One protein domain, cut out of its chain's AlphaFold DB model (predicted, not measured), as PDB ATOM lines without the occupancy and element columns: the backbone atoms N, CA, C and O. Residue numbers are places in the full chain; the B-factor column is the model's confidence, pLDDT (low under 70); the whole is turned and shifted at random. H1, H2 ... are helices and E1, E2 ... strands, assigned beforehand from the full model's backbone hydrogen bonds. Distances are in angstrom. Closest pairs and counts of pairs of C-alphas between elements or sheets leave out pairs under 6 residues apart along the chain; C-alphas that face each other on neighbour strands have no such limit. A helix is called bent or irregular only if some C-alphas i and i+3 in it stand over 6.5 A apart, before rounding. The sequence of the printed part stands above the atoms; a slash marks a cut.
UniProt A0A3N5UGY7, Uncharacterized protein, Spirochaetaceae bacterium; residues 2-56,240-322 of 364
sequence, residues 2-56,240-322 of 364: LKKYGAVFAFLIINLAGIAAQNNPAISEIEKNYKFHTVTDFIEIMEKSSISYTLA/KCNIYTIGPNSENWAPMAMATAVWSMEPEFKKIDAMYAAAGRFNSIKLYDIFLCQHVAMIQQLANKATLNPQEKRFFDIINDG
ATOM      1  N   LEU A   2    -107.996  39.641 117.586       26.02
ATOM      2  CA  LEU A   2    -109.160  39.766 116.671       26.02
ATOM      3  C   LEU A   2    -110.561  39.699 117.338       26.02
ATOM      4  O   LEU A   2    -111.463  40.424 116.940       26.02
ATOM      5  N   LYS A   3    -110.745  38.924 118.421       27.06
ATOM      6  CA  LYS A   3    -112.022  38.878 119.176       27.06
ATOM      7  C   LYS A   3    -112.358  40.161 119.959       27.06
ATOM      8  O   LYS A   3    -113.521  40.378 120.263       27.06
ATOM      9  N   LYS A   4    -111.367  41.006 120.277       31.80
ATOM     10  CA  LYS A   4    -111.574  42.282 120.995       31.80
ATOM     11  C   LYS A   4    -111.966  43.420 120.035       31.80
ATOM     12  O   LYS A   4    -112.661  44.339 120.444       31.80
ATOM     13  N   TYR A   5    -111.581  43.304 118.759       36.19
ATOM     14  CA  TYR A   5    -111.908  44.241 117.672       36.19
ATOM     15  C   TYR A   5    -113.112  43.805 116.819       36.19
ATOM     16  O   TYR A   5    -113.632  44.597 116.038       36.19
ATOM     17  N   GLY A   6    -113.611  42.578 117.015       28.08
ATOM     18  CA  GLY A   6    -114.857  42.103 116.407       28.08
ATOM     19  C   GLY A   6    -116.082  42.939 116.793       28.08
ATOM     20  O   GLY A   6    -117.018  43.013 116.011       28.08
ATOM     21  N   ALA A   7    -116.059  43.631 117.937       31.69
ATOM     22  CA  ALA A   7    -117.119  44.562 118.327       31.69
ATOM     23  C   ALA A   7    -117.114  45.853 117.488       31.69
ATOM     24  O   ALA A   7    -118.183  46.333 117.142       31.69
ATOM     25  N   VAL A   8    -115.942  46.377 117.102       33.03
ATOM     26  CA  VAL A   8    -115.817  47.577 116.246       33.03
ATOM     27  C   VAL A   8    -116.239  47.247 114.811       33.03
ATOM     28  O   VAL A   8    -117.047  47.967 114.233       33.03
ATOM     29  N   PHE A   9    -115.796  46.100 114.279       29.23
ATOM     30  CA  PHE A   9    -116.252  45.588 112.980       29.23
ATOM     31  C   PHE A   9    -117.757  45.270 112.976       29.23
ATOM     32  O   PHE A   9    -118.451  45.651 112.041       29.23
ATOM     33  N   ALA A  10    -118.299  44.645 114.029       26.97
ATOM     34  CA  ALA A  10    -119.735  44.373 114.136       26.97
ATOM     35  C   ALA A  10    -120.569  45.659 114.277       26.97
ATOM     36  O   ALA A  10    -121.615  45.773 113.647       26.97
ATOM     37  N   PHE A  11    -120.106  46.656 115.039       30.94
ATOM     38  CA  PHE A  11    -120.810  47.933 115.222       30.94
ATOM     39  C   PHE A  11    -120.819  48.794 113.945       30.94
ATOM     40  O   PHE A  11    -121.805  49.480 113.663       30.94
ATOM     41  N   LEU A  12    -119.749  48.715 113.146       30.00
ATOM     42  CA  LEU A  12    -119.663  49.335 111.822       30.00
ATOM     43  C   LEU A  12    -120.541  48.615 110.795       30.00
ATOM     44  O   LEU A  12    -121.265  49.295 110.077       30.00
ATOM     45  N   ILE A  13    -120.563  47.274 110.789       33.56
ATOM     46  CA  ILE A  13    -121.387  46.471 109.869       33.56
ATOM     47  C   ILE A  13    -122.896  46.672 110.106       33.56
ATOM     48  O   ILE A  13    -123.673  46.733 109.156       33.56
ATOM     49  N   ILE A  14    -123.323  46.851 111.362       32.44
ATOM     50  CA  ILE A  14    -124.743  47.003 111.737       32.44
ATOM     51  C   ILE A  14    -125.368  48.325 111.234       32.44
ATOM     52  O   ILE A  14    -126.587  48.406 111.098       32.44
ATOM     53  N   ASN A  15    -124.572  49.344 110.886       36.94
ATOM     54  CA  ASN A  15    -125.072  50.645 110.410       36.94
ATOM     55  C   ASN A  15    -125.032  50.826 108.873       36.94
ATOM     56  O   ASN A  15    -125.345  51.910 108.386       36.94
ATOM     57  N   LEU A  16    -124.655  49.798 108.099       43.09
ATOM     58  CA  LEU A  16    -124.329  49.909 106.663       43.09
ATOM     59  C   LEU A  16    -125.526  50.022 105.691       43.09
ATOM     60  O   LEU A  16    -125.303  50.225 104.502       43.09
ATOM     61  N   ALA A  17    -126.781  49.894 106.144       35.50
ATOM     62  CA  ALA A  17    -127.931  49.647 105.251       35.50
ATOM     63  C   ALA A  17    -128.979  50.780 105.116       35.50
ATOM     64  O   ALA A  17    -130.035  50.582 104.517       35.50
ATOM     65  N   GLY A  18    -128.747  51.978 105.646       40.28
ATOM     66  CA  GLY A  18    -129.631  53.130 105.420       40.28
ATOM     67  C   GLY A  18    -128.740  54.322 105.172       40.28
ATOM     68  O   GLY A  18    -127.976  54.661 106.063       40.28
ATOM     69  N   ILE A  19    -128.591  54.787 103.926       41.09
ATOM     70  CA  ILE A  19    -129.389  55.917 103.400       41.09
ATOM     71  C   ILE A  19    -129.872  55.692 101.945       41.09
ATOM     72  O   ILE A  19    -130.637  56.489 101.423       41.09
ATOM     73  N   ALA A  20    -129.517  54.589 101.270       38.78
ATOM     74  CA  ALA A  20    -129.885  54.366  99.853       38.78
ATOM     75  C   ALA A  20    -130.720  53.097  99.579       38.78
ATOM     76  O   ALA A  20    -130.942  52.714  98.421       38.78
ATOM     77  N   ALA A  21    -131.220  52.440 100.627       36.66
ATOM     78  CA  ALA A  21    -132.071  51.266 100.493       36.66
ATOM     79  C   ALA A  21    -133.514  51.673 100.168       36.66
ATOM     80  O   ALA A  21    -134.363  51.719 101.054       36.66
ATOM     81  N   GLN A  22    -133.776  51.959  98.893       46.72
ATOM     82  CA  GLN A  22    -135.034  51.618  98.225       46.72
ATOM     83  C   GLN A  22    -134.829  51.631  96.694       46.72
ATOM     84  O   GLN A  22    -134.339  52.602  96.120       46.72
ATOM     85  N   ASN A  23    -135.173  50.507  96.054       51.69
ATOM     86  CA  ASN A  23    -135.475  50.321  94.622       51.69
ATOM     87  C   ASN A  23    -134.377  49.885  93.613       51.69
ATOM     88  O   ASN A  23    -134.665  49.895  92.421       51.69
ATOM     89  N   ASN A  24    -133.184  49.411  94.009       58.75
ATOM     90  CA  ASN A  24    -132.313  48.651  93.081       58.75
ATOM     91  C   ASN A  24    -131.856  47.310  93.697       58.75
ATOM     92  O   ASN A  24    -130.915  47.305  94.493       58.75
ATOM     93  N   PRO A  25    -132.499  46.179  93.336       70.69
ATOM     94  CA  PRO A  25    -132.201  44.861  93.899       70.69
ATOM     95  C   PRO A  25    -130.740  44.427  93.744       70.69
ATOM     96  O   PRO A  25    -130.187  43.849  94.673       70.69
ATOM     97  N   ALA A  26    -130.101  44.759  92.616       71.25
ATOM     98  CA  ALA A  26    -128.713  44.387  92.354       71.25
ATOM     99  C   ALA A  26    -127.739  45.140  93.273       71.25
ATOM    100  O   ALA A  26    -126.818  44.543  93.822       71.25
ATOM    101  N   ILE A  27    -127.967  46.439  93.496       70.06
ATOM    102  CA  ILE A  27    -127.167  47.228  94.448       70.06
ATOM    103  C   ILE A  27    -127.379  46.712  95.875       70.06
ATOM    104  O   ILE A  27    -126.414  46.490  96.596       70.06
ATOM    105  N   SER A  28    -128.629  46.445  96.265       70.56
ATOM    106  CA  SER A  28    -128.938  45.913  97.596       70.56
ATOM    107  C   SER A  28    -128.340  44.527  97.856       70.56
ATOM    108  O   SER A  28    -128.043  44.197  99.002       70.56
ATOM    109  N   GLU A  29    -128.185  43.696  96.828       78.19
ATOM    110  CA  GLU A  29    -127.518  42.399  96.946       78.19
ATOM    111  C   GLU A  29    -126.004  42.550  97.131       78.19
ATOM    112  O   GLU A  29    -125.432  41.890  98.000       78.19
ATOM    113  N   ILE A  30    -125.369  43.461  96.386       79.62
ATOM    114  CA  ILE A  30    -123.949  43.787  96.578       79.62
ATOM    115  C   ILE A  30    -123.730  44.304  98.001       79.62
ATOM    116  O   ILE A  30    -122.885  43.766  98.704       79.62
ATOM    117  N   GLU A  31    -124.518  45.277  98.466       74.00
ATOM    118  CA  GLU A  31    -124.385  45.859  99.814       74.00
ATOM    119  C   GLU A  31    -124.464  44.813 100.933       74.00
ATOM    120  O   GLU A  31    -123.754  44.920 101.930       74.00
ATOM    121  N   LYS A  32    -125.293  43.776 100.770       75.62
ATOM    122  CA  LYS A  32    -125.429  42.694 101.758       75.62
ATOM    123  C   LYS A  32    -124.247  41.730 101.772       75.62
ATOM    124  O   LYS A  32    -123.937  41.179 102.825       75.62
ATOM    125  N   ASN A  33    -123.632  41.503 100.617       82.00
ATOM    126  CA  ASN A  33    -122.621  40.464 100.427       82.00
ATOM    127  C   ASN A  33    -121.198  41.026 100.282       82.00
ATOM    128  O   ASN A  33    -120.249  40.250 100.162       82.00
ATOM    129  N   TYR A  34    -121.033  42.354 100.274       85.62
ATOM    130  CA  TYR A  34    -119.742  42.992 100.053       85.62
ATOM    131  C   TYR A  34    -118.767  42.688 101.193       85.62
ATOM    132  O   TYR A  34    -119.040  42.949 102.368       85.62
ATOM    133  N   LYS A  35    -117.596  42.157 100.835       88.94
ATOM    134  CA  LYS A  35    -116.490  41.942 101.765       88.94
ATOM    135  C   LYS A  35    -115.619  43.196 101.782       88.94
ATOM    136  O   LYS A  35    -114.986  43.512 100.783       88.94
ATOM    137  N   PHE A  36    -115.566  43.873 102.924       89.06
ATOM    138  CA  PHE A  36    -114.641  44.987 103.136       89.06
ATOM    139  C   PHE A  36    -113.194  44.505 103.253       89.06
ATOM    140  O   PHE A  36    -112.926  43.418 103.779       89.06
ATOM    141  N   HIS A  37    -112.277  45.343 102.790       93.19
ATOM    142  CA  HIS A  37    -110.864  45.055 102.636       93.19
ATOM    143  C   HIS A  37    -110.032  45.810 103.670       93.19
ATOM    144  O   HIS A  37    -110.275  46.969 104.015       93.19
ATOM    145  N   THR A  38    -109.005  45.135 104.168       92.00
ATOM    146  CA  THR A  38    -107.915  45.760 104.911       92.00
ATOM    147  C   THR A  38    -106.835  46.252 103.952       92.00
ATOM    148  O   THR A  38    -106.823  45.913 102.769       92.00
ATOM    149  N   VAL A  39    -105.866  47.005 104.476       90.06
ATOM    150  CA  VAL A  39    -104.678  47.395 103.704       90.06
ATOM    151  C   VAL A  39    -103.934  46.180 103.136       90.06
ATOM    152  O   VAL A  39    -103.468  46.232 102.005       90.06
ATOM    153  N   THR A  40    -103.881  45.062 103.870       92.25
ATOM    154  CA  THR A  40    -103.256  43.821 103.394       92.25
ATOM    155  C   THR A  40    -104.024  43.218 102.225       92.25
ATOM    156  O   THR A  40    -103.403  42.855 101.233       92.25
ATOM    157  N   ASP A  41    -105.360  43.170 102.295       95.50
ATOM    158  CA  ASP A  41    -106.163  42.658 101.179       95.50
ATOM    159  C   ASP A  41    -105.951  43.507  99.910       95.50
ATOM    160  O   ASP A  41    -105.795  42.962  98.819       95.50
ATOM    161  N   PHE A  42    -105.894  44.840 100.040       96.06
ATOM    162  CA  PHE A  42    -105.621  45.726  98.904       96.06
ATOM    163  C   PHE A  42    -104.218  45.540  98.324       96.06
ATOM    164  O   PHE A  42    -104.075  45.513  97.102       96.06
ATOM    165  N   ILE A  43    -103.196  45.372  99.167       94.06
ATOM    166  CA  ILE A  43    -101.833  45.073  98.708       94.06
ATOM    167  C   ILE A  43    -101.814  43.757  97.923       94.06
ATOM    168  O   ILE A  43    -101.267  43.721  96.827       94.06
ATOM    169  N   GLU A  44    -102.476  42.706  98.416       96.75
ATOM    170  CA  GLU A  44    -102.549  41.431  97.697       96.75
ATOM    171  C   GLU A  44    -103.231  41.556  96.328       96.75
ATOM    172  O   GLU A  44    -102.820  40.891  95.373       96.75
ATOM    173  N   ILE A  45    -104.277  42.383  96.218       96.94
ATOM    174  CA  ILE A  45    -104.926  42.680  94.934       96.94
ATOM    175  C   ILE A  45    -103.921  43.350  93.993       96.94
ATOM    176  O   ILE A  45    -103.764  42.910  92.856       96.94
ATOM    177  N   MET A  46    -103.211  44.374  94.472       96.94
ATOM    178  CA  MET A  46    -102.223  45.110  93.680       96.94
ATOM    179  C   MET A  46    -101.072  44.210  93.207       96.94
ATOM    180  O   MET A  46    -100.670  44.302  92.053       96.94
ATOM    181  N   GLU A  47    -100.569  43.318  94.064       96.06
ATOM    182  CA  GLU A  47     -99.472  42.390  93.744       96.06
ATOM    183  C   GLU A  47     -99.859  41.331  92.703       96.06
ATOM    184  O   GLU A  47     -99.024  40.910  91.903       96.06
ATOM    185  N   LYS A  48    -101.122  40.890  92.704       96.88
ATOM    186  CA  LYS A  48    -101.649  39.903  91.747       96.88
ATOM    187  C   LYS A  48    -102.150  40.545  90.449       96.88
ATOM    188  O   LYS A  48    -102.501  39.826  89.513       96.88
ATOM    189  N   SER A  49    -102.225  41.873  90.399       97.31
ATOM    190  CA  SER A  49    -102.810  42.606  89.284       97.31
ATOM    191  C   SER A  49    -101.900  42.643  88.058       97.31
ATOM    192  O   SER A  49    -100.674  42.613  88.138       97.31
ATOM    193  N   SER A  50    -102.528  42.782  86.891       96.25
ATOM    194  CA  SER A  50    -101.836  43.166  85.653       96.25
ATOM    195  C   SER A  50    -101.533  44.672  85.582       96.25
ATOM    196  O   SER A  50    -100.811  45.118  84.689       96.25
ATOM    197  N   ILE A  51    -102.085  45.462  86.507       97.06
ATOM    198  CA  ILE A  51    -101.866  46.902  86.618       97.06
ATOM    199  C   ILE A  51    -100.616  47.155  87.463       97.06
ATOM    200  O   ILE A  51    -100.494  46.690  88.591       97.06
ATOM    201  N   SER A  52     -99.697  47.956  86.932       96.56
ATOM    202  CA  SER A  52     -98.522  48.418  87.664       96.56
ATOM    203  C   SER A  52     -98.885  49.606  88.553       96.56
ATOM    204  O   SER A  52     -99.179  50.695  88.051       96.56
ATOM    205  N   TYR A  53     -98.776  49.425  89.866       95.44
ATOM    206  CA  TYR A  53     -98.934  50.491  90.853       95.44
ATOM    207  C   TYR A  53     -97.569  51.004  91.315       95.44
ATOM    208  O   TYR A  53     -96.680  50.219  91.638       95.44
ATOM    209  N   THR A  54     -97.380  52.321  91.351       92.56
ATOM    210  CA  THR A  54     -96.114  52.929  91.783       92.56
ATOM    211  C   THR A  54     -96.366  53.971  92.861       92.56
ATOM    212  O   THR A  54     -97.065  54.953  92.623       92.56
ATOM    213  N   LEU A  55     -95.774  53.769  94.040       87.81
ATOM    214  CA  LEU A  55     -95.668  54.816  95.054       87.81
ATOM    215  C   LEU A  55     -94.626  55.825  94.572       87.81
ATOM    216  O   LEU A  55     -93.463  55.467  94.387       87.81
ATOM    217  N   ALA A  56     -95.061  57.051  94.314       80.00
ATOM    218  CA  ALA A  56     -94.229  58.091  93.730       80.00
ATOM    219  C   ALA A  56     -94.182  59.328  94.633       80.00
ATOM    220  O   ALA A  56     -95.093  59.591  95.419       80.00
ATOM    221  N   LYS A 240    -101.307  51.194  84.262       95.62
ATOM    222  CA  LYS A 240    -100.328  51.884  85.119       95.62
ATOM    223  C   LYS A 240    -100.944  53.040  85.902       95.62
ATOM    224  O   LYS A 240    -101.556  53.928  85.308       95.62
ATOM    225  N   CYS A 241    -100.710  53.056  87.212       92.88
ATOM    226  CA  CYS A 241    -101.187  54.086  88.132       92.88
ATOM    227  C   CYS A 241    -100.078  54.511  89.100       92.88
ATOM    228  O   CYS A 241     -99.439  53.664  89.725       92.88
ATOM    229  N   ASN A 242     -99.899  55.817  89.273       91.06
ATOM    230  CA  ASN A 242     -99.078  56.366  90.346       91.06
ATOM    231  C   ASN A 242     -99.955  56.703  91.560       91.06
ATOM    232  O   ASN A 242    -101.118  57.083  91.410       91.06
ATOM    233  N   ILE A 243     -99.390  56.553  92.755       90.38
ATOM    234  CA  ILE A 243    -100.031  56.808  94.047       90.38
ATOM    235  C   ILE A 243     -99.140  57.773  94.829       90.38
ATOM    236  O   ILE A 243     -97.938  57.534  94.954       90.38
ATOM    237  N   TYR A 244     -99.743  58.828  95.378       86.19
ATOM    238  CA  TYR A 244     -99.045  59.909  96.072       86.19
ATOM    239  C   TYR A 244     -99.643  60.168  97.455       86.19
ATOM    240  O   TYR A 244    -100.865  60.210  97.608       86.19
ATOM    241  N   THR A 245     -98.785  60.440  98.437       85.19
ATOM    242  CA  THR A 245     -99.141  61.117  99.695       85.19
ATOM    243  C   THR A 245     -98.580  62.539  99.661       85.19
ATOM    244  O   THR A 245     -97.439  62.753  99.242       85.19
ATOM    245  N   ILE A 246     -99.395  63.527 100.029       78.38
ATOM    246  CA  ILE A 246     -99.170  64.936  99.688       78.38
ATOM    247  C   ILE A 246     -98.871  65.761 100.936       78.38
ATOM    248  O   ILE A 246     -99.712  65.955 101.807       78.38
ATOM    249  N   GLY A 247     -97.680  66.350 100.970       75.12
ATOM    250  CA  GLY A 247     -97.240  67.198 102.074       75.12
ATOM    251  C   GLY A 247     -96.532  66.421 103.189       75.12
ATOM    252  O   GLY A 247     -96.483  65.190 103.171       75.12
ATOM    253  N   PRO A 248     -95.926  67.143 104.144       69.19
ATOM    254  CA  PRO A 248     -95.110  66.542 105.192       69.19
ATOM    255  C   PRO A 248     -95.962  65.715 106.161       69.19
ATOM    256  O   PRO A 248     -97.050  66.147 106.542       69.19
ATOM    257  N   ASN A 249     -95.430  64.576 106.615       73.56
ATOM    258  CA  ASN A 249     -96.085  63.677 107.573       73.56
ATOM    259  C   ASN A 249     -97.450  63.152 107.078       73.56
ATOM    260  O   ASN A 249     -98.403  63.071 107.855       73.56
ATOM    261  N   SER A 250     -97.570  62.885 105.772       79.69
ATOM    262  CA  SER A 250     -98.794  62.377 105.131       79.69
ATOM    263  C   SER A 250     -98.732  60.877 104.823       79.69
ATOM    264  O   SER A 250     -99.690  60.314 104.294       79.69
ATOM    265  N   GLU A 251     -97.635  60.204 105.178       81.88
ATOM    266  CA  GLU A 251     -97.376  58.796 104.857       81.88
ATOM    267  C   GLU A 251     -98.436  57.873 105.471       81.88
ATOM    268  O   GLU A 251     -98.780  56.837 104.896       81.88
ATOM    269  N   ASN A 252     -99.024  58.280 106.600       87.62
ATOM    270  CA  ASN A 252    -100.097  57.541 107.254       87.62
ATOM    271  C   ASN A 252    -101.348  57.394 106.372       87.62
ATOM    272  O   ASN A 252    -102.126  56.477 106.625       87.62
ATOM    273  N   TRP A 253    -101.534  58.231 105.342       88.69
ATOM    274  CA  TRP A 253    -102.659  58.187 104.393       88.69
ATOM    275  C   TRP A 253    -102.433  57.270 103.184       88.69
ATOM    276  O   TRP A 253    -103.337  57.103 102.362       88.69
ATOM    277  N   ALA A 254    -101.257  56.644 103.061       89.38
ATOM    278  CA  ALA A 254    -100.962  55.712 101.972       89.38
ATOM    279  C   ALA A 254    -101.993  54.566 101.823       89.38
ATOM    280  O   ALA A 254    -102.364  54.277 100.684       89.38
ATOM    281  N   PRO A 255    -102.527  53.949 102.900       92.56
ATOM    282  CA  PRO A 255    -103.560  52.915 102.788       92.56
ATOM    283  C   PRO A 255    -104.826  53.408 102.077       92.56
ATOM    284  O   PRO A 255    -105.344  52.730 101.189       92.56
ATOM    285  N   MET A 256    -105.289  54.618 102.410       91.88
ATOM    286  CA  MET A 256    -106.407  55.269 101.726       91.88
ATOM    287  C   MET A 256    -106.108  55.485 100.236       91.88
ATOM    288  O   MET A 256    -106.963  55.229  99.385       91.88
ATOM    289  N   ALA A 257    -104.890  55.924  99.911       90.62
ATOM    290  CA  ALA A 257    -104.457  56.172  98.540       90.62
ATOM    291  C   ALA A 257    -104.409  54.879  97.703       90.62
ATOM    292  O   ALA A 257    -104.919  54.850  96.582       90.62
ATOM    293  N   MET A 258    -103.875  53.796  98.274       94.00
ATOM    294  CA  MET A 258    -103.836  52.461  97.665       94.00
ATOM    295  C   MET A 258    -105.237  51.913  97.408       94.00
ATOM    296  O   MET A 258    -105.550  51.538  96.279       94.00
ATOM    297  N   ALA A 259    -106.108  51.938  98.421       94.88
ATOM    298  CA  ALA A 259    -107.495  51.506  98.280       94.88
ATOM    299  C   ALA A 259    -108.216  52.295  97.175       94.88
ATOM    300  O   ALA A 259    -108.927  51.723  96.348       94.88
ATOM    301  N   THR A 260    -107.983  53.610  97.109       93.12
ATOM    302  CA  THR A 260    -108.569  54.470  96.073       93.12
ATOM    303  C   THR A 260    -108.039  54.134  94.676       93.12
ATOM    304  O   THR A 260    -108.816  54.140  93.717       93.12
ATOM    305  N   ALA A 261    -106.748  53.813  94.542       93.56
ATOM    306  CA  ALA A 261    -106.149  53.386  93.279       93.56
ATOM    307  C   ALA A 261    -106.760  52.069  92.787       93.56
ATOM    308  O   ALA A 261    -107.209  52.007  91.645       93.56
ATOM    309  N   VAL A 262    -106.862  51.063  93.662       96.19
ATOM    310  CA  VAL A 262    -107.498  49.771  93.353       96.19
ATOM    311  C   VAL A 262    -108.934  49.981  92.884       96.19
ATOM    312  O   VAL A 262    -109.291  49.553  91.788       96.19
ATOM    313  N   TRP A 263    -109.730  50.740  93.643       94.44
ATOM    314  CA  TRP A 263    -111.113  51.048  93.276       94.44
ATOM    315  C   TRP A 263    -111.254  51.741  91.914       94.44
ATOM    316  O   TRP A 263    -112.272  51.585  91.241       94.44
ATOM    317  N   SER A 264    -110.250  52.523  91.517       91.62
ATOM    318  CA  SER A 264    -110.272  53.317  90.284       91.62
ATOM    319  C   SER A 264    -109.723  52.571  89.068       91.62
ATOM    320  O   SER A 264    -110.058  52.922  87.932       91.62
ATOM    321  N   MET A 265    -108.877  51.563  89.285       94.56
ATOM    322  CA  MET A 265    -108.121  50.884  88.234       94.56
ATOM    323  C   MET A 265    -108.618  49.459  87.977       94.56
ATOM    324  O   MET A 265    -108.750  49.075  86.814       94.56
ATOM    325  N   GLU A 266    -108.955  48.702  89.024       96.69
ATOM    326  CA  GLU A 266    -109.309  47.288  88.897       96.69
ATOM    327  C   GLU A 266    -110.689  47.071  88.243       96.69
ATOM    328  O   GLU A 266    -111.674  47.705  88.645       96.69
ATOM    329  N   PRO A 267    -110.820  46.144  87.272       94.88
ATOM    330  CA  PRO A 267    -112.071  45.920  86.547       94.88
ATOM    331  C   PRO A 267    -113.277  45.581  87.434       94.88
ATOM    332  O   PRO A 267    -114.374  46.081  87.184       94.88
ATOM    333  N   GLU A 268    -113.090  44.752  88.466       92.94
ATOM    334  CA  GLU A 268    -114.178  44.326  89.358       92.94
ATOM    335  C   GLU A 268    -114.759  45.502  90.149       92.94
ATOM    336  O   GLU A 268    -115.976  45.695  90.196       92.94
ATOM    337  N   PHE A 269    -113.888  46.349  90.692       93.94
ATOM    338  CA  PHE A 269    -114.278  47.527  91.457       93.94
ATOM    339  C   PHE A 269    -114.891  48.606  90.564       93.94
ATOM    340  O   PHE A 269    -115.936  49.170  90.895       93.94
ATOM    341  N   LYS A 270    -114.318  48.833  89.375       91.75
ATOM    342  CA  LYS A 270    -114.885  49.749  88.374       91.75
ATOM    343  C   LYS A 270    -116.276  49.322  87.925       91.75
ATOM    344  O   LYS A 270    -117.118  50.180  87.671       91.75
ATOM    345  N   LYS A 271    -116.539  48.015  87.829       91.38
ATOM    346  CA  LYS A 271    -117.873  47.496  87.511       91.38
ATOM    347  C   LYS A 271    -118.880  47.876  88.595       91.38
ATOM    348  O   LYS A 271    -119.966  48.338  88.256       91.38
ATOM    349  N   ILE A 272    -118.517  47.732  89.871       89.31
ATOM    350  CA  ILE A 272    -119.366  48.165  90.992       89.31
ATOM    351  C   ILE A 272    -119.586  49.684  90.931       89.31
ATOM    352  O   ILE A 272    -120.726  50.137  90.993       89.31
ATOM    353  N   ASP A 273    -118.525  50.470  90.728       84.81
ATOM    354  CA  ASP A 273    -118.611  51.935  90.635       84.81
ATOM    355  C   ASP A 273    -119.531  52.390  89.489       84.81
ATOM    356  O   ASP A 273    -120.404  53.240  89.671       84.81
ATOM    357  N   ALA A 274    -119.424  51.739  88.327       85.56
ATOM    358  CA  ALA A 274    -120.290  51.987  87.180       85.56
ATOM    359  C   ALA A 274    -121.763  51.631  87.453       85.56
ATOM    360  O   ALA A 274    -122.648  52.327  86.957       85.56
ATOM    361  N   MET A 275    -122.051  50.593  88.248       83.75
ATOM    362  CA  MET A 275    -123.428  50.241  88.631       83.75
ATOM    363  C   MET A 275    -124.079  51.330  89.490       83.75
ATOM    364  O   MET A 275    -125.239  51.675  89.262       83.75
ATOM    365  N   TYR A 276    -123.338  51.897  90.446       79.94
ATOM    366  CA  TYR A 276    -123.817  53.024  91.249       79.94
ATOM    367  C   TYR A 276    -124.018  54.278  90.391       79.94
ATOM    368  O   TYR A 276    -125.088  54.889  90.452       79.94
ATOM    369  N   ALA A 277    -123.051  54.607  89.529       73.75
ATOM    370  CA  ALA A 277    -123.150  55.743  88.614       73.75
ATOM    371  C   ALA A 277    -124.357  55.624  87.664       73.75
ATOM    372  O   ALA A 277    -125.122  56.576  87.520       73.75
ATOM    373  N   ALA A 278    -124.588  54.444  87.077       72.50
ATOM    374  CA  ALA A 278    -125.737  54.180  86.206       72.50
ATOM    375  C   ALA A 278    -127.083  54.294  86.939       72.50
ATOM    376  O   ALA A 278    -128.091  54.650  86.336       72.50
ATOM    377  N   ALA A 279    -127.103  54.025  88.247       65.06
ATOM    378  CA  ALA A 279    -128.278  54.227  89.088       65.06
ATOM    379  C   ALA A 279    -128.469  55.690  89.534       65.06
ATOM    380  O   ALA A 279    -129.419  55.966  90.268       65.06
ATOM    381  N   GLY A 280    -127.574  56.610  89.143       64.38
ATOM    382  CA  GLY A 280    -127.562  57.992  89.627       64.38
ATOM    383  C   GLY A 280    -127.282  58.082  91.128       64.38
ATOM    384  O   GLY A 280    -127.787  58.978  91.801       64.38
ATOM    385  N   ARG A 281    -126.545  57.110  91.679       66.12
ATOM    386  CA  ARG A 281    -126.304  56.971  93.117       66.12
ATOM    387  C   ARG A 281    -124.847  57.199  93.453       66.12
ATOM    388  O   ARG A 281    -123.939  56.836  92.711       66.12
ATOM    389  N   PHE A 282    -124.646  57.728  94.649       70.75
ATOM    390  CA  PHE A 282    -123.339  57.756  95.265       70.75
ATOM    391  C   PHE A 282    -122.877  56.330  95.620       70.75
ATOM    392  O   PHE A 282    -123.644  55.574  96.219       70.75
ATOM    393  N   ASN A 283    -121.631  55.972  95.291       80.00
ATOM    394  CA  ASN A 283    -121.053  54.672  95.643       80.00
ATOM    395  C   ASN A 283    -120.609  54.644  97.113       80.00
ATOM    396  O   ASN A 283    -119.442  54.868  97.448       80.00
ATOM    397  N   SER A 284    -121.571  54.375  97.996       76.00
ATOM    398  CA  SER A 284    -121.356  54.254  99.439       76.00
ATOM    399  C   SER A 284    -120.306  53.193  99.762       76.00
ATOM    400  O   SER A 284    -119.378  53.487 100.514       76.00
ATOM    401  N   ILE A 285    -120.403  52.001  99.163       84.19
ATOM    402  CA  ILE A 285    -119.487  50.875  99.406       84.19
ATOM    403  C   ILE A 285    -118.034  51.290  99.190       84.19
ATOM    404  O   ILE A 285    -117.206  51.045 100.064       84.19
ATOM    405  N   LYS A 286    -117.736  51.969  98.077       88.62
ATOM    406  CA  LYS A 286    -116.389  52.470  97.777       88.62
ATOM    407  C   LYS A 286    -115.830  53.339  98.892       88.62
ATOM    408  O   LYS A 286    -114.708  53.106  99.333       88.62
ATOM    409  N   LEU A 287    -116.598  54.312  99.385       85.69
ATOM    410  CA  LEU A 287    -116.115  55.142 100.491       85.69
ATOM    411  C   LEU A 287    -115.992  54.360 101.785       85.69
ATOM    412  O   LEU A 287    -114.992  54.513 102.472       85.69
ATOM    413  N   TYR A 288    -116.964  53.517 102.126       86.62
ATOM    414  CA  TYR A 288    -116.858  52.703 103.332       86.62
ATOM    415  C   TYR A 288    -115.593  51.848 103.309       86.62
ATOM    416  O   TYR A 288    -114.844  51.857 104.278       86.62
ATOM    417  N   ASP A 289    -115.312  51.180 102.195       91.62
ATOM    418  CA  ASP A 289    -114.154  50.304 102.048       91.62
ATOM    419  C   ASP A 289    -112.828  51.063 102.161       91.62
ATOM    420  O   ASP A 289    -111.951  50.695 102.942       91.62
ATOM    421  N   ILE A 290    -112.720  52.202 101.473       91.94
ATOM    422  CA  ILE A 290    -111.534  53.063 101.524       91.94
ATOM    423  C   ILE A 290    -111.303  53.623 102.939       91.94
ATOM    424  O   ILE A 290    -110.184  53.596 103.457       91.94
ATOM    425  N   PHE A 291    -112.353  54.127 103.592       90.69
ATOM    426  CA  PHE A 291    -112.240  54.774 104.900       90.69
ATOM    427  C   PHE A 291    -112.007  53.768 106.028       90.69
ATOM    428  O   PHE A 291    -111.237  54.046 106.949       90.69
ATOM    429  N   LEU A 292    -112.638  52.595 105.954       89.81
ATOM    430  CA  LEU A 292    -112.408  51.510 106.903       89.81
ATOM    431  C   LEU A 292    -111.003  50.936 106.762       89.81
ATOM    432  O   LEU A 292    -110.345  50.733 107.780       89.81
ATOM    433  N   CYS A 293    -110.516  50.749 105.532       92.81
ATOM    434  CA  CYS A 293    -109.128  50.370 105.281       92.81
ATOM    435  C   CYS A 293    -108.154  51.339 105.971       92.81
ATOM    436  O   CYS A 293    -107.296  50.908 106.746       92.81
ATOM    437  N   GLN A 294    -108.346  52.650 105.774       93.56
ATOM    438  CA  GLN A 294    -107.518  53.678 106.410       93.56
ATOM    439  C   GLN A 294    -107.588  53.617 107.940       93.56
ATOM    440  O   GLN A 294    -106.562  53.685 108.618       93.56
ATOM    441  N   HIS A 295    -108.788  53.473 108.498       91.50
ATOM    442  CA  HIS A 295    -108.969  53.404 109.943       91.50
ATOM    443  C   HIS A 295    -108.274  52.179 110.553       91.50
ATOM    444  O   HIS A 295    -107.572  52.297 111.557       91.50
ATOM    445  N   VAL A 296    -108.407  51.009 109.920       89.38
ATOM    446  CA  VAL A 296    -107.728  49.776 110.350       89.38
ATOM    447  C   VAL A 296    -106.211  49.944 110.303       89.38
ATOM    448  O   VAL A 296    -105.526  49.540 111.246       89.38
ATOM    449  N   ALA A 297    -105.679  50.580 109.260       89.94
ATOM    450  CA  ALA A 297    -104.252  50.859 109.170       89.94
ATOM    451  C   ALA A 297    -103.773  51.804 110.289       89.94
ATOM    452  O   ALA A 297    -102.742  51.544 110.908       89.94
ATOM    453  N   MET A 298    -104.549  52.835 110.638       91.06
ATOM    454  CA  MET A 298    -104.237  53.720 111.771       91.06
ATOM    455  C   MET A 298    -104.234  52.982 113.116       91.06
ATOM    456  O   MET A 298    -103.371  53.239 113.955       91.06
ATOM    457  N   ILE A 299    -105.140  52.018 113.325       89.06
ATOM    458  CA  ILE A 299    -105.112  51.159 114.523       89.06
ATOM    459  C   ILE A 299    -103.786  50.386 114.598       89.06
ATOM    460  O   ILE A 299    -103.178  50.303 115.667       89.06
ATOM    461  N   GLN A 300    -103.323  49.832 113.474       87.38
ATOM    462  CA  GLN A 300    -102.053  49.101 113.407       87.38
ATOM    463  C   GLN A 300    -100.847  50.024 113.646       87.38
ATOM    464  O   GLN A 300     -99.944  49.670 114.402       87.38
ATOM    465  N   GLN A 301    -100.854  51.226 113.065       87.38
ATOM    466  CA  GLN A 301     -99.824  52.249 113.281       87.38
ATOM    467  C   GLN A 301     -99.728  52.638 114.766       87.38
ATOM    468  O   GLN A 301     -98.641  52.615 115.345       87.38
ATOM    469  N   LEU A 302    -100.863  52.911 115.416       88.94
ATOM    470  CA  LEU A 302    -100.929  53.220 116.848       88.94
ATOM    471  C   LEU A 302    -100.439  52.055 117.721       88.94
ATOM    472  O   LEU A 302     -99.719  52.276 118.697       88.94
ATOM    473  N   ALA A 303    -100.775  50.810 117.366       88.50
ATOM    474  CA  ALA A 303    -100.264  49.623 118.059       88.50
ATOM    475  C   ALA A 303     -98.729  49.516 117.971       88.50
ATOM    476  O   ALA A 303     -98.083  49.052 118.912       88.50
ATOM    477  N   ASN A 304     -98.147  50.027 116.884       87.88
ATOM    478  CA  ASN A 304     -96.707  50.118 116.656       87.88
ATOM    479  C   ASN A 304     -96.081  51.422 117.189       87.88
ATOM    480  O   ASN A 304     -94.956  51.757 116.824       87.88
ATOM    481  N   LYS A 305     -96.778  52.138 118.085       86.38
ATOM    482  CA  LYS A 305     -96.331  53.388 118.728       86.38
ATOM    483  C   LYS A 305     -96.121  54.571 117.769       86.38
ATOM    484  O   LYS A 305     -95.401  55.504 118.119       86.38
ATOM    485  N   ALA A 306     -96.752  54.564 116.594       86.50
ATOM    486  CA  ALA A 306     -96.816  55.759 115.757       86.50
ATOM    487  C   ALA A 306     -97.657  56.852 116.436       86.50
ATOM    488  O   ALA A 306     -98.555  56.566 117.234       86.50
ATOM    489  N   THR A 307     -97.384  58.111 116.103       88.06
ATOM    490  CA  THR A 307     -98.210  59.252 116.501       88.06
ATOM    491  C   THR A 307     -99.088  59.684 115.334       88.06
ATOM    492  O   THR A 307     -98.663  59.648 114.182       88.06
ATOM    493  N   LEU A 308    -100.319  60.094 115.640       89.56
ATOM    494  CA  LEU A 308    -101.217  60.703 114.663       89.56
ATOM    495  C   LEU A 308    -101.103  62.222 114.749       89.56
ATOM    496  O   LEU A 308    -101.117  62.789 115.848       89.56
ATOM    497  N   ASN A 309    -101.026  62.887 113.600       88.00
ATOM    498  CA  ASN A 309    -101.143  64.342 113.544       88.00
ATOM    499  C   ASN A 309    -102.593  64.790 113.878       88.00
ATOM    500  O   ASN A 309    -103.493  63.952 113.994       88.00
ATOM    501  N   PRO A 310    -102.873  66.095 114.061       87.31
ATOM    502  CA  PRO A 310    -104.209  66.553 114.453       87.31
ATOM    503  C   PRO A 310    -105.346  66.148 113.497       87.31
ATOM    504  O   PRO A 310    -106.430  65.811 113.969       87.31
ATOM    505  N   GLN A 311    -105.112  66.150 112.179       84.50
ATOM    506  CA  GLN A 311    -106.121  65.751 111.183       84.50
ATOM    507  C   GLN A 311    -106.385  64.243 111.238       84.50
ATOM    508  O   GLN A 311    -107.532  63.806 111.284       84.50
ATOM    509  N   GLU A 312    -105.322  63.446 111.319       88.94
ATOM    510  CA  GLU A 312    -105.397  61.993 111.468       88.94
ATOM    511  C   GLU A 312    -106.109  61.590 112.755       88.94
ATOM    512  O   GLU A 312    -106.981  60.726 112.739       88.94
ATOM    513  N   LYS A 313    -105.785  62.255 113.868       90.56
ATOM    514  CA  LYS A 313    -106.456  62.033 115.145       90.56
ATOM    515  C   LYS A 313    -107.938  62.388 115.060       90.56
ATOM    516  O   LYS A 313    -108.770  61.602 115.495       90.56
ATOM    517  N   ARG A 314    -108.281  63.531 114.455       88.94
ATOM    518  CA  ARG A 314    -109.678  63.933 114.244       88.94
ATOM    519  C   ARG A 314    -110.439  62.881 113.435       88.94
ATOM    520  O   ARG A 314    -111.525  62.479 113.839       88.94
ATOM    521  N   PHE A 315    -109.868  62.416 112.325       89.69
ATOM    522  CA  PHE A 315    -110.439  61.345 111.507       89.69
ATOM    523  C   PHE A 315    -110.635  60.047 112.302       89.69
ATOM    524  O   PHE A 315    -111.711  59.445 112.269       89.69
ATOM    525  N   PHE A 316    -109.614  59.641 113.055       91.75
ATOM    526  CA  PHE A 316    -109.635  58.452 113.897       91.75
ATOM    527  C   PHE A 316    -110.738  58.517 114.966       91.75
ATOM    528  O   PHE A 316    -111.522  57.576 115.099       91.75
ATOM    529  N   ASP A 317    -110.846  59.643 115.673       91.31
ATOM    530  CA  ASP A 317    -111.840  59.863 116.728       91.31
ATOM    531  C   ASP A 317    -113.273  59.882 116.164       91.31
ATOM    532  O   ASP A 317    -114.172  59.280 116.748       91.31
ATOM    533  N   ILE A 318    -113.488  60.502 114.997       90.12
ATOM    534  CA  ILE A 318    -114.786  60.508 114.294       90.12
ATOM    535  C   ILE A 318    -115.282  59.085 114.026       90.12
ATOM    536  O   ILE A 318    -116.454  58.771 114.254       90.12
ATOM    537  N   ILE A 319    -114.408  58.217 113.517       89.94
ATOM    538  CA  ILE A 319    -114.800  56.855 113.146       89.94
ATOM    539  C   ILE A 319    -115.026  55.997 114.392       89.94
ATOM    540  O   ILE A 319    -116.011  55.259 114.428       89.94
ATOM    541  N   ASN A 320    -114.195  56.148 115.428       87.31
ATOM    542  CA  ASN A 320    -114.392  55.467 116.714       87.31
ATOM    543  C   ASN A 320    -115.729  55.817 117.366       87.31
ATOM    544  O   ASN A 320    -116.386  54.947 117.933       87.31
ATOM    545  N   ASP A 321    -116.160  57.068 117.228       87.88
ATOM    546  CA  ASP A 321    -117.447  57.530 117.745       87.88
ATOM    547  C   ASP A 321    -118.631  57.156 116.830       87.88
ATOM    548  O   ASP A 321    -119.775  57.531 117.084       87.88
ATOM    549  N   GLY A 322    -118.380  56.371 115.776       86.06
ATOM    550  CA  GLY A 322    -119.403  55.796 114.910       86.06
ATOM    551  C   GLY A 322    -119.942  56.757 113.851       86.06
ATOM    552  O   GLY A 322    -121.040  56.525 113.335       86.06
TER     553      GLY A 322
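Overview. This is residues 2 to 56 and 240 to 322 of the 364 residues of an uncharacterized protein of Spirochaetaceae bacterium (UniProt A0A3N5UGY7). Two helices running opposite ways side by side, H4 and H6, make the core, with H3 crossing them on one side and a small two-stranded sheet, E1 and E2, packed on H4 away from H6. H5 makes a corner at the end of H4, H7 folds back after H6, and H1 lies at the rim, where its residues 2 to 7 stick out. The printed part has 138 residues, in the order H1 H2 H3 E1 E2 H4 H5 H6 H7; the class is mostly helix and the sheet is parallel. It is compact, with a radius of gyration of the C-alphas of 15.8 A and spans of 45 by 37 by 26 A.

Arrangement. Begin at the sheet: E1, residues 52 to 55, and E2, residues 240 to 245, are parallel at 17 degrees, and N 54 and O 241, 2.9 A apart, are within hydrogen-bond range. H4, residues 251 to 265, comes closest to E2 at the C-alphas of Thr 245 and Glu 251, 5.9 A. H4 touches H6, residues 284 to 303, at a shallow tilt of 28 degrees, opposite ways; their closest C-alphas are Met 256 and Gln 294, 5.1 A. H3, residues 39 to 48, touches H4 at a steep tilt of 48 degrees, closest at the C-alphas of Val 39 and Pro 255, 5.7 A. H3 also touches H6, by H6 residues 293 to 297 alone, closest at the C-alphas of Val 39 and Cys 293, 5.6 A. H5, residues 267 to 278, and H4 touch only at the corner, closest at the C-alphas of Trp 263 and Phe 269, 5.1 A. H2, residues 25 to 33, is close to H5 but not clearly touching: the closest C-alphas, Ile 27 and Tyr 276, are 7.4 A apart. H7, residues 310 to 320, only just touches H6, with 3 pairs of C-alphas within 8 A, the closest His 295 and Phe 316, 6.4 A. H1, residues 2 to 13, touches no helix. Every O i to N i+4 pair is within hydrogen-bond range in H2, H3, H5, H6 and H7, against 6 of 8 in H1 and 9 of 11 in H4.

Along the chain. Find C-alpha 2 at (-109.160, 39.766, 116.671), where H1 begins; it is only just irregular, C-alphas 4 and 7 being 6.6 A apart. H4 spans 21.3 A and is irregular, with C-alphas 252 and 255 7.3 A apart. From C-alpha 284 at (-121.356, 54.254, 99.439), H6 runs 28.5 A. H7 ends at C-alpha 320, (-114.392, 55.467, 116.714).

Size, cuts and confidence. The farthest C-alphas, Asn 23 and Lys 305, are 46.1 A apart. Residues 57 to 239 are cut out between E1 and E2, with 12.2 A from C-alpha 56 to C-alpha 240. The link from H1 to H2 is long, 11 residues. Look for pLDDT under 70 in residues 2 to 24, 248 and 279 to 281.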